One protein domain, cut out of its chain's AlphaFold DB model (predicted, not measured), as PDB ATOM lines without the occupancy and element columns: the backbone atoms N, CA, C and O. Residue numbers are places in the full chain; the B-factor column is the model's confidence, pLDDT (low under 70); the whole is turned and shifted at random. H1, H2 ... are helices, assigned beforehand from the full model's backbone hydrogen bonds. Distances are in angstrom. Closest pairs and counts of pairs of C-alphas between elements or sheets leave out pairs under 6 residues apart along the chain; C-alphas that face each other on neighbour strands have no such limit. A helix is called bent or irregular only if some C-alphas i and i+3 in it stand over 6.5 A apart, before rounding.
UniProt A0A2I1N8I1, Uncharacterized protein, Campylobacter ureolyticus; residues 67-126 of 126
ATOM      1  N   ILE A  67      58.619 -77.330 -16.237       93.94
ATOM      2  CA  ILE A  67      59.576 -78.432 -16.411       93.94
ATOM      3  C   ILE A  67      60.225 -78.884 -15.096       93.94
ATOM      4  O   ILE A  67      60.422 -80.083 -14.918       93.94
ATOM      5  N   ASP A  68      60.471 -77.959 -14.168       94.19
ATOM      6  CA  ASP A  68      61.087 -78.249 -12.868       94.19
ATOM      7  C   ASP A  68      60.168 -79.050 -11.923       94.19
ATOM      8  O   ASP A  68      60.650 -79.652 -10.964       94.19
ATOM      9  N   ASP A  69      58.863 -79.126 -12.214       94.81
ATOM     10  CA  ASP A  69      57.906 -79.959 -11.473       94.81
ATOM     11  C   ASP A  69      57.993 -81.450 -11.866       94.81
ATOM     12  O   ASP A  69      57.364 -82.310 -11.245       94.81
ATOM     13  N   PHE A  70      58.758 -81.774 -12.915       94.69
ATOM     14  CA  PHE A  70      58.939 -83.123 -13.444       94.69
ATOM     15  C   PHE A  70      60.406 -83.549 -13.346       94.69
ATOM     16  O   PHE A  70      61.323 -82.737 -13.425       94.69
ATOM     17  N   LYS A  71      60.671 -84.858 -13.251       93.69
ATOM     18  CA  LYS A  71      62.046 -85.380 -13.173       93.69
ATOM     19  C   LYS A  71      62.853 -85.119 -14.448       93.69
ATOM     20  O   LYS A  71      64.080 -85.084 -14.399       93.69
ATOM     21  N   ASN A  72      62.184 -85.074 -15.601       93.31
ATOM     22  CA  ASN A  72      62.768 -84.806 -16.918       93.31
ATOM     23  C   ASN A  72      61.672 -84.552 -17.971       93.31
ATOM     24  O   ASN A  72      60.483 -84.803 -17.748       93.31
ATOM     25  N   GLU A  73      62.084 -84.145 -19.173       93.06
ATOM     26  CA  GLU A  73      61.189 -83.853 -20.294       93.06
ATOM     27  C   GLU A  73      60.390 -85.073 -20.763       93.06
ATOM     28  O   GLU A  73      59.309 -84.919 -21.334       93.06
ATOM     29  N   TYR A  74      60.905 -86.291 -20.566       94.75
ATOM     30  CA  TYR A  74      60.201 -87.505 -20.974       94.75
ATOM     31  C   TYR A  74      58.992 -87.769 -20.074       94.75
ATOM     32  O   TYR A  74      57.917 -88.095 -20.581       94.75
ATOM     33  N   GLU A  75      59.137 -87.581 -18.761       95.62
ATOM     34  CA  GLU A  75      58.036 -87.675 -17.800       95.62
ATOM     35  C   GLU A  75      56.979 -86.597 -18.061       95.62
ATOM     36  O   GLU A  75      55.796 -86.915 -18.223       95.62
ATOM     37  N   MET A  76      57.417 -85.345 -18.225       95.75
ATOM     38  CA  MET A  76      56.546 -84.226 -18.586       95.75
ATOM     39  C   MET A  76      55.772 -84.523 -19.881       95.75
ATOM     40  O   MET A  76      54.550 -84.353 -19.952       95.75
ATOM     41  N   ALA A  77      56.452 -85.037 -20.912       96.00
ATOM     42  CA  ALA A  77      55.805 -85.431 -22.157       96.00
ATOM     43  C   ALA A  77      54.764 -86.533 -21.934       96.00
ATOM     44  O   ALA A  77      53.710 -86.497 -22.561       96.00
ATOM     45  N   GLY A  78      55.011 -87.489 -21.038       96.00
ATOM     46  CA  GLY A  78      54.050 -88.540 -20.695       96.00
ATOM     47  C   GLY A  78      52.765 -87.989 -20.078       96.00
ATOM     48  O   GLY A  78      51.669 -88.432 -20.436       96.00
ATOM     49  N   TYR A  79      52.892 -86.987 -19.208       95.31
ATOM     50  CA  TYR A  79      51.760 -86.311 -18.577       95.31
ATOM     51  C   TYR A  79      50.913 -85.535 -19.598       95.31
ATOM     52  O   TYR A  79      49.704 -85.758 -19.719       95.31
ATOM     53  N   PHE A  80      51.541 -84.662 -20.393       95.81
ATOM     54  CA  PHE A  80      50.811 -83.784 -21.315       95.81
ATOM     55  C   PHE A  80      50.361 -84.474 -22.604       95.81
ATOM     56  O   PHE A  80      49.325 -84.102 -23.156       95.81
ATOM     57  N   ALA A  81      51.067 -85.505 -23.076       94.38
ATOM     58  CA  ALA A  81      50.719 -86.187 -24.321       94.38
ATOM     59  C   ALA A  81      49.320 -86.818 -24.270       94.38
ATOM     60  O   ALA A  81      48.582 -86.750 -25.255       94.38
ATOM     61  N   LYS A  82      48.924 -87.344 -23.102       91.69
ATOM     62  CA  LYS A  82      47.576 -87.878 -22.859       91.69
ATOM     63  C   LYS A  82      46.504 -86.789 -22.952       91.69
ATOM     64  O   LYS A  82      45.467 -87.018 -23.563       91.69
ATOM     65  N   LYS A  83      46.770 -85.599 -22.401       92.50
ATOM     66  CA  LYS A  83      45.826 -84.467 -22.384       92.50
ATOM     67  C   LYS A  83      45.560 -83.887 -23.774       92.50
ATOM     68  O   LYS A  83      44.464 -83.402 -24.027       92.50
ATOM     69  N   ILE A  84      46.546 -83.942 -24.671       91.44
ATOM     70  CA  ILE A  84      46.441 -83.351 -26.016       91.44
ATOM     71  C   ILE A  84      46.311 -84.391 -27.139       91.44
ATOM     72  O   ILE A  84      46.356 -84.032 -28.315       91.44
ATOM     73  N   GLY A  85      46.168 -85.676 -26.796       89.38
ATOM     74  CA  GLY A  85      45.931 -86.754 -27.760       89.38
ATOM     75  C   GLY A  85      47.104 -87.028 -28.708       89.38
ATOM     76  O   GLY A  85      46.895 -87.299 -29.889       89.38
ATOM     77  N   VAL A  86      48.348 -86.945 -28.226       91.06
ATOM     78  CA  VAL A  86      49.553 -87.241 -29.026       91.06
ATOM     79  C   VAL A  86      50.368 -88.378 -28.413       91.06
ATOM     80  O   VAL A  86      50.194 -88.743 -27.256       91.06
ATOM     81  N   LYS A  87      51.292 -88.957 -29.186       93.50
ATOM     82  CA  LYS A  87      52.257 -89.929 -28.651       93.50
ATOM     83  C   LYS A  87      53.295 -89.211 -27.788       93.50
ATOM     84  O   LYS A  87      53.847 -88.202 -28.226       93.50
ATOM     85  N   GLN A  88      53.628 -89.779 -26.629       95.75
ATOM     86  CA  GLN A  88      54.652 -89.253 -25.717       95.75
ATOM     87  C   GLN A  88      55.981 -88.977 -26.425       95.75
ATOM     88  O   GLN A  88      56.522 -87.888 -26.283       95.75
ATOM     89  N   VAL A  89      56.461 -89.905 -27.262       93.69
ATOM     90  CA  VAL A  89      57.721 -89.726 -28.010       93.69
ATOM     91  C   VAL A  89      57.692 -88.504 -28.936       93.69
ATOM     92  O   VAL A  89      58.686 -87.796 -29.066       93.69
ATOM     93  N   ASN A  90      56.535 -88.198 -29.532       90.75
ATOM     94  CA  ASN A  90      56.392 -87.041 -30.412       90.75
ATOM     95  C   ASN A  90      56.433 -85.741 -29.612       90.75
ATOM     96  O   ASN A  90      57.056 -84.782 -30.054       90.75
ATOM     97  N   LEU A  91      55.777 -85.702 -28.448       92.69
ATOM     98  CA  LEU A  91      55.790 -84.521 -27.590       92.69
ATOM     99  C   LEU A  91      57.160 -84.314 -26.929       92.69
ATOM    100  O   LEU A  91      57.649 -83.191 -26.878       92.69
ATOM    101  N   TYR A  92      57.826 -85.397 -26.532       94.12
ATOM    102  CA  TYR A  92      59.201 -85.358 -26.044       94.12
ATOM    103  C   TYR A  92      60.152 -84.746 -27.085       94.12
ATOM    104  O   TYR A  92      60.914 -83.838 -26.766       94.12
ATOM    105  N   ASN A  93      60.050 -85.160 -28.353       90.62
ATOM    106  CA  ASN A  93      60.839 -84.563 -29.436       90.62
ATOM    107  C   ASN A  93      60.524 -83.074 -29.648       90.62
ATOM    108  O   ASN A  93      61.398 -82.311 -30.056       90.62
ATOM    109  N   VAL A  94      59.288 -82.650 -29.382       89.75
ATOM    110  CA  VAL A  94      58.894 -81.239 -29.455       89.75
ATOM    111  C   VAL A  94      59.546 -80.421 -28.343       89.75
ATOM    112  O   VAL A  94      60.060 -79.343 -28.639       89.75
ATOM    113  N   PHE A  95      59.565 -80.940 -27.111       91.44
ATOM    114  CA  PHE A  95      60.236 -80.306 -25.974       91.44
ATOM    115  C   PHE A  95      61.745 -80.230 -26.199       91.44
ATOM    116  O   PHE A  95      62.305 -79.139 -26.202       91.44
ATOM    117  N   ARG A  96      62.380 -81.363 -26.523       87.50
ATOM    118  CA  ARG A  96      63.832 -81.455 -26.730       87.50
ATOM    119  C   ARG A  96      64.347 -80.525 -27.832       87.50
ATOM    120  O   ARG A  96      65.423 -79.957 -27.696       87.50
ATOM    121  N   ASN A  97      63.597 -80.381 -28.926       85.50
ATOM    122  CA  ASN A  97      64.005 -79.549 -30.062       85.50
ATOM    123  C   ASN A  97      63.446 -78.117 -30.004       85.50
ATOM    124  O   ASN A  97      63.638 -77.361 -30.951       85.50
ATOM    125  N   PHE A  98      62.704 -77.745 -28.952       81.62
ATOM    126  CA  PHE A  98      62.074 -76.424 -28.794       81.62
ATOM    127  C   PHE A  98      61.228 -75.962 -29.994       81.62
ATOM    128  O   PHE A  98      61.078 -74.765 -30.253       81.62
ATOM    129  N   THR A  99      60.640 -76.914 -30.724       79.12
ATOM    130  CA  THR A  99      59.914 -76.635 -31.974       79.12
ATOM    131  C   THR A  99      58.444 -76.276 -31.755       79.12
ATOM    132  O   THR A  99      57.822 -75.756 -32.678       79.12
ATOM    133  N   PHE A 100      57.888 -76.565 -30.563       79.56
ATOM    134  CA  PHE A 100      56.512 -76.278 -30.097       79.56
ATOM    135  C   PHE A 100      55.430 -76.259 -31.187       79.56
ATOM    136  O   PHE A 100      54.557 -75.395 -31.191       79.56
ATOM    137  N   TYR A 101      55.474 -77.244 -32.091       73.50
ATOM    138  CA  TYR A 101      54.570 -77.379 -33.232       73.50
ATOM    139  C   TYR A 101      54.492 -76.106 -34.102       73.50
ATOM    140  O   TYR A 101      53.617 -75.268 -33.910       73.50
ATOM    141  N   GLY A 102      55.374 -75.981 -35.101       65.62
ATOM    142  CA  GLY A 102      55.363 -74.878 -36.081       65.62
ATOM    143  C   GLY A 102      54.108 -74.798 -36.971       65.62
ATOM    144  O   GLY A 102      53.150 -75.555 -36.797       65.62
ATOM    145  N   ASN A 103      54.110 -73.893 -37.956       63.75
ATOM    146  CA  ASN A 103      52.973 -73.645 -38.855       63.75
ATOM    147  C   ASN A 103      52.803 -74.728 -39.944       63.75
ATOM    148  O   ASN A 103      52.934 -74.450 -41.131       63.75
ATOM    149  N   ASN A 104      52.534 -75.971 -39.541       65.06
ATOM    150  CA  ASN A 104      52.229 -77.071 -40.456       65.06
ATOM    151  C   ASN A 104      50.778 -77.528 -40.282       65.06
ATOM    152  O   ASN A 104      50.259 -77.571 -39.167       65.06
ATOM    153  N   ALA A 105      50.133 -77.950 -41.373       60.22
ATOM    154  CA  ALA A 105      48.745 -78.423 -41.345       60.22
ATOM    155  C   ALA A 105      48.535 -79.611 -40.382       60.22
ATOM    156  O   ALA A 105      47.505 -79.710 -39.727       60.22
ATOM    157  N   SER A 106      49.544 -80.472 -40.212       62.09
ATOM    158  CA  SER A 106      49.531 -81.596 -39.259       62.09
ATOM    159  C   SER A 106      49.601 -81.174 -37.780       62.09
ATOM    160  O   SER A 106      49.478 -82.016 -36.878       62.09
ATOM    161  N   HIS A 107      49.835 -79.888 -37.521       67.12
ATOM    162  CA  HIS A 107      50.052 -79.278 -36.212       67.12
ATOM    163  C   HIS A 107      48.980 -78.251 -35.834       67.12
ATOM    164  O   HIS A 107      49.051 -77.721 -34.726       67.12
ATOM    165  N   SER A 108      48.005 -77.998 -36.717       61.81
ATOM    166  CA  SER A 108      47.138 -76.810 -36.696       61.81
ATOM    167  C   SER A 108      46.499 -76.504 -35.339       61.81
ATOM    168  O   SER A 108      46.416 -75.335 -34.993       61.81
ATOM    169  N   ASN A 109      46.177 -77.519 -34.527       76.94
ATOM    170  CA  ASN A 109      45.584 -77.317 -33.196       76.94
ATOM    171  C   ASN A 109      46.435 -77.854 -32.029       76.94
ATOM    172  O   ASN A 109      46.090 -77.653 -30.867       76.94
ATOM    173  N   LYS A 110      47.557 -78.541 -32.289       85.38
ATOM    174  CA  LYS A 110      48.355 -79.186 -31.222       85.38
ATOM    175  C   LYS A 110      49.022 -78.168 -30.302       85.38
ATOM    176  O   LYS A 110      49.139 -78.411 -29.105       85.38
ATOM    177  N   ARG A 111      49.429 -77.023 -30.855       88.75
ATOM    178  CA  ARG A 111      50.031 -75.919 -30.100       88.75
ATOM    179  C   ARG A 111      49.026 -75.271 -29.147       88.75
ATOM    180  O   ARG A 111      49.321 -75.142 -27.965       88.75
ATOM    181  N   GLU A 112      47.832 -74.941 -29.638       88.25
ATOM    182  CA  GLU A 112      46.748 -74.385 -28.818       88.25
ATOM    183  C   GLU A 112      46.344 -75.356 -27.690       88.25
ATOM    184  O   GLU A 112      46.237 -74.947 -26.532       88.25
ATOM    185  N   LEU A 113      46.209 -76.655 -27.995       92.06
ATOM    186  CA  LEU A 113      45.921 -77.694 -26.998       92.06
ATOM    187  C   LEU A 113      47.023 -77.812 -25.936       92.06
ATOM    188  O   LEU A 113      46.717 -77.925 -24.750       92.06
ATOM    189  N   LEU A 114      48.294 -77.756 -26.341       93.31
ATOM    190  CA  LEU A 114      49.429 -77.802 -25.418       93.31
ATOM    191  C   LEU A 114      49.456 -76.578 -24.495       93.31
ATOM    192  O   LEU A 114      49.580 -76.733 -23.283       93.31
ATOM    193  N   ILE A 115      49.271 -75.374 -25.045       94.12
ATOM    194  CA  ILE A 115      49.170 -74.130 -24.265       94.12
ATOM    195  C   ILE A 115      48.025 -74.223 -23.256       94.12
ATOM    196  O   ILE A 115      48.190 -73.829 -22.101       94.12
ATOM    197  N   LYS A 116      46.863 -74.735 -23.676       94.94
ATOM    198  CA  LYS A 116      45.711 -74.931 -22.793       94.94
ATOM    199  C   LYS A 116      46.051 -75.892 -21.653       94.94
ATOM    200  O   LYS A 116      45.864 -75.524 -20.499       94.94
ATOM    201  N   ALA A 117      46.621 -77.054 -21.965       95.12
ATOM    202  CA  ALA A 117      46.992 -78.050 -20.965       95.12
ATOM    203  C   ALA A 117      48.038 -77.520 -19.966       95.12
ATOM    204  O   ALA A 117      47.923 -77.770 -18.769       95.12
ATOM    205  N   PHE A 118      49.022 -76.744 -20.429       96.06
ATOM    206  CA  PHE A 118      49.996 -76.070 -19.563       96.06
ATOM    207  C   PHE A 118      49.347 -75.039 -18.635       96.06
ATOM    208  O   PHE A 118      49.647 -74.995 -17.445       96.06
ATOM    209  N   LYS A 119      48.443 -74.208 -19.164       95.88
ATOM    210  CA  LYS A 119      47.716 -73.221 -18.356       95.88
ATOM    211  C   LYS A 119      46.817 -73.881 -17.315       95.88
ATOM    212  O   LYS A 119      46.695 -73.341 -16.226       95.88
ATOM    213  N   GLU A 120      46.172 -74.994 -17.657       95.69
ATOM    214  CA  GLU A 120      45.364 -75.778 -16.715       95.69
ATOM    215  C   GLU A 120      46.236 -76.356 -15.599       95.69
ATOM    216  O   GLU A 120      45.949 -76.120 -14.435       95.69
ATOM    217  N   TYR A 121      47.368 -76.975 -15.940       95.25
ATOM    218  CA  TYR A 121      48.309 -77.499 -14.947       95.25
ATOM    219  C   TYR A 121      48.793 -76.430 -13.949       95.25
ATOM    220  O   TYR A 121      48.755 -76.640 -12.743       95.25
ATOM    221  N   LEU A 122      49.171 -75.242 -14.436       93.38
ATOM    222  CA  LEU A 122      49.601 -74.132 -13.573       93.38
ATOM    223  C   LEU A 122      48.476 -73.533 -12.713       93.38
ATOM    224  O   LEU A 122      48.770 -72.822 -11.753       93.38
ATOM    225  N   LYS A 123      47.205 -73.743 -13.079       93.31
ATOM    226  CA  LYS A 123      46.069 -73.361 -12.231       93.31
ATOM    227  C   LYS A 123      45.861 -74.370 -11.113       93.31
ATOM    228  O   LYS A 123      45.601 -73.941 -10.005       93.31
ATOM    229  N   ASP A 124      46.011 -75.658 -11.405       86.56
ATOM    230  CA  ASP A 124      45.813 -76.735 -10.427       86.56
ATOM    231  C   ASP A 124      46.913 -76.766  -9.344       86.56
ATOM    232  O   ASP A 124      46.708 -77.329  -8.273       86.56
ATOM    233  N   LEU A 125      48.078 -76.159  -9.609       77.81
ATOM    234  CA  LEU A 125      49.178 -76.002  -8.646       77.81
ATOM    235  C   LEU A 125      48.998 -74.839  -7.650       77.81
ATOM    236  O   LEU A 125      49.777 -74.741  -6.701       77.81
ATOM    237  N   LYS A 126      48.042 -73.932  -7.885       56.19
ATOM    238  CA  LYS A 126      47.767 -72.758  -7.040       56.19
ATOM    239  C   LYS A 126      46.494 -72.941  -6.231       56.19
ATOM    240  O   LYS A 126      46.495 -72.459  -5.079       56.19
TER     241      LYS A 126
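What this domain is: This is residues 67 to 126 of the 126 residues of an uncharacterized protein of Campylobacter ureolyticus (UniProt A0A2I1N8I1). The long helix H3 forms one side of the domain and makes most of its length, while H1 and H2 stand together on one side of it as a steeply angled pair. H1 comes up to the middle of H3 about perpendicular to it, H2 stays away from H3, and the long stretch of residues 97 to 109 runs from H2 out beyond the first residue of H3 and folds back into that helix. The printed part has 60 residues, with three named helices in the order H1, H2, H3 and no named strand, and its class is all helix. The whole is compact, with a radius of gyration of the C-alphas of 11.2 A, and elongated in outline, spanning 34 by 20 by 18 A.

Where its parts are: The printed part begins at Ile 67, with its C-alpha at (59.576, -78.432, -16.411). H1 takes residues 73 to 83 and measures 15.5 A from first to last C-alpha; C-alpha 73 is at (61.189, -83.853, -20.294). H1 is neither bent nor irregular, but only just: C-alphas 79 and 82 are 6.2 A apart. H2 follows with residues 88 to 96, from Gln 88 to Arg 96. H3 takes residues 110 to 124 and measures 21.1 A; its last C-alpha, that of Asp 124, is at (45.813, -76.735, -10.427).

How they stand to each other: H1 touches both H2 and H3. H1 and H2 touch with 16 pairs of C-alphas within 8 A, the closest being those of Gly 78 and Gln 88, 5.1 A apart. Their lines stand at a steep tilt of 54 degrees, and they run opposite ways. H1 and H3 touch with 4 pairs of C-alphas within 8 A, and H3 does so with residues 114 to 118 alone. The closest C-alphas of the two are those of Lys 83 and Ala 117, 6.7 A apart, and the lines are about perpendicular, at 81 degrees. H2 and H3 are apart. In H2 and H3 every O i to N i+4 pair is within hydrogen-bond range; in H1 5 of 7 are.

The domain as a whole: The two C-alphas farthest apart, those of Ala 105 and Lys 126, are 34.8 A from each other, and Lys 126 is the chain's last residue. The printed part has no cut. The link from H1 to H2 is tight, with 4 residues, and the link from H2 to H3 is long, with 13. The mean pLDDT of the printed part is 87.4; residues 102 to 108 and residue 126 are under 70.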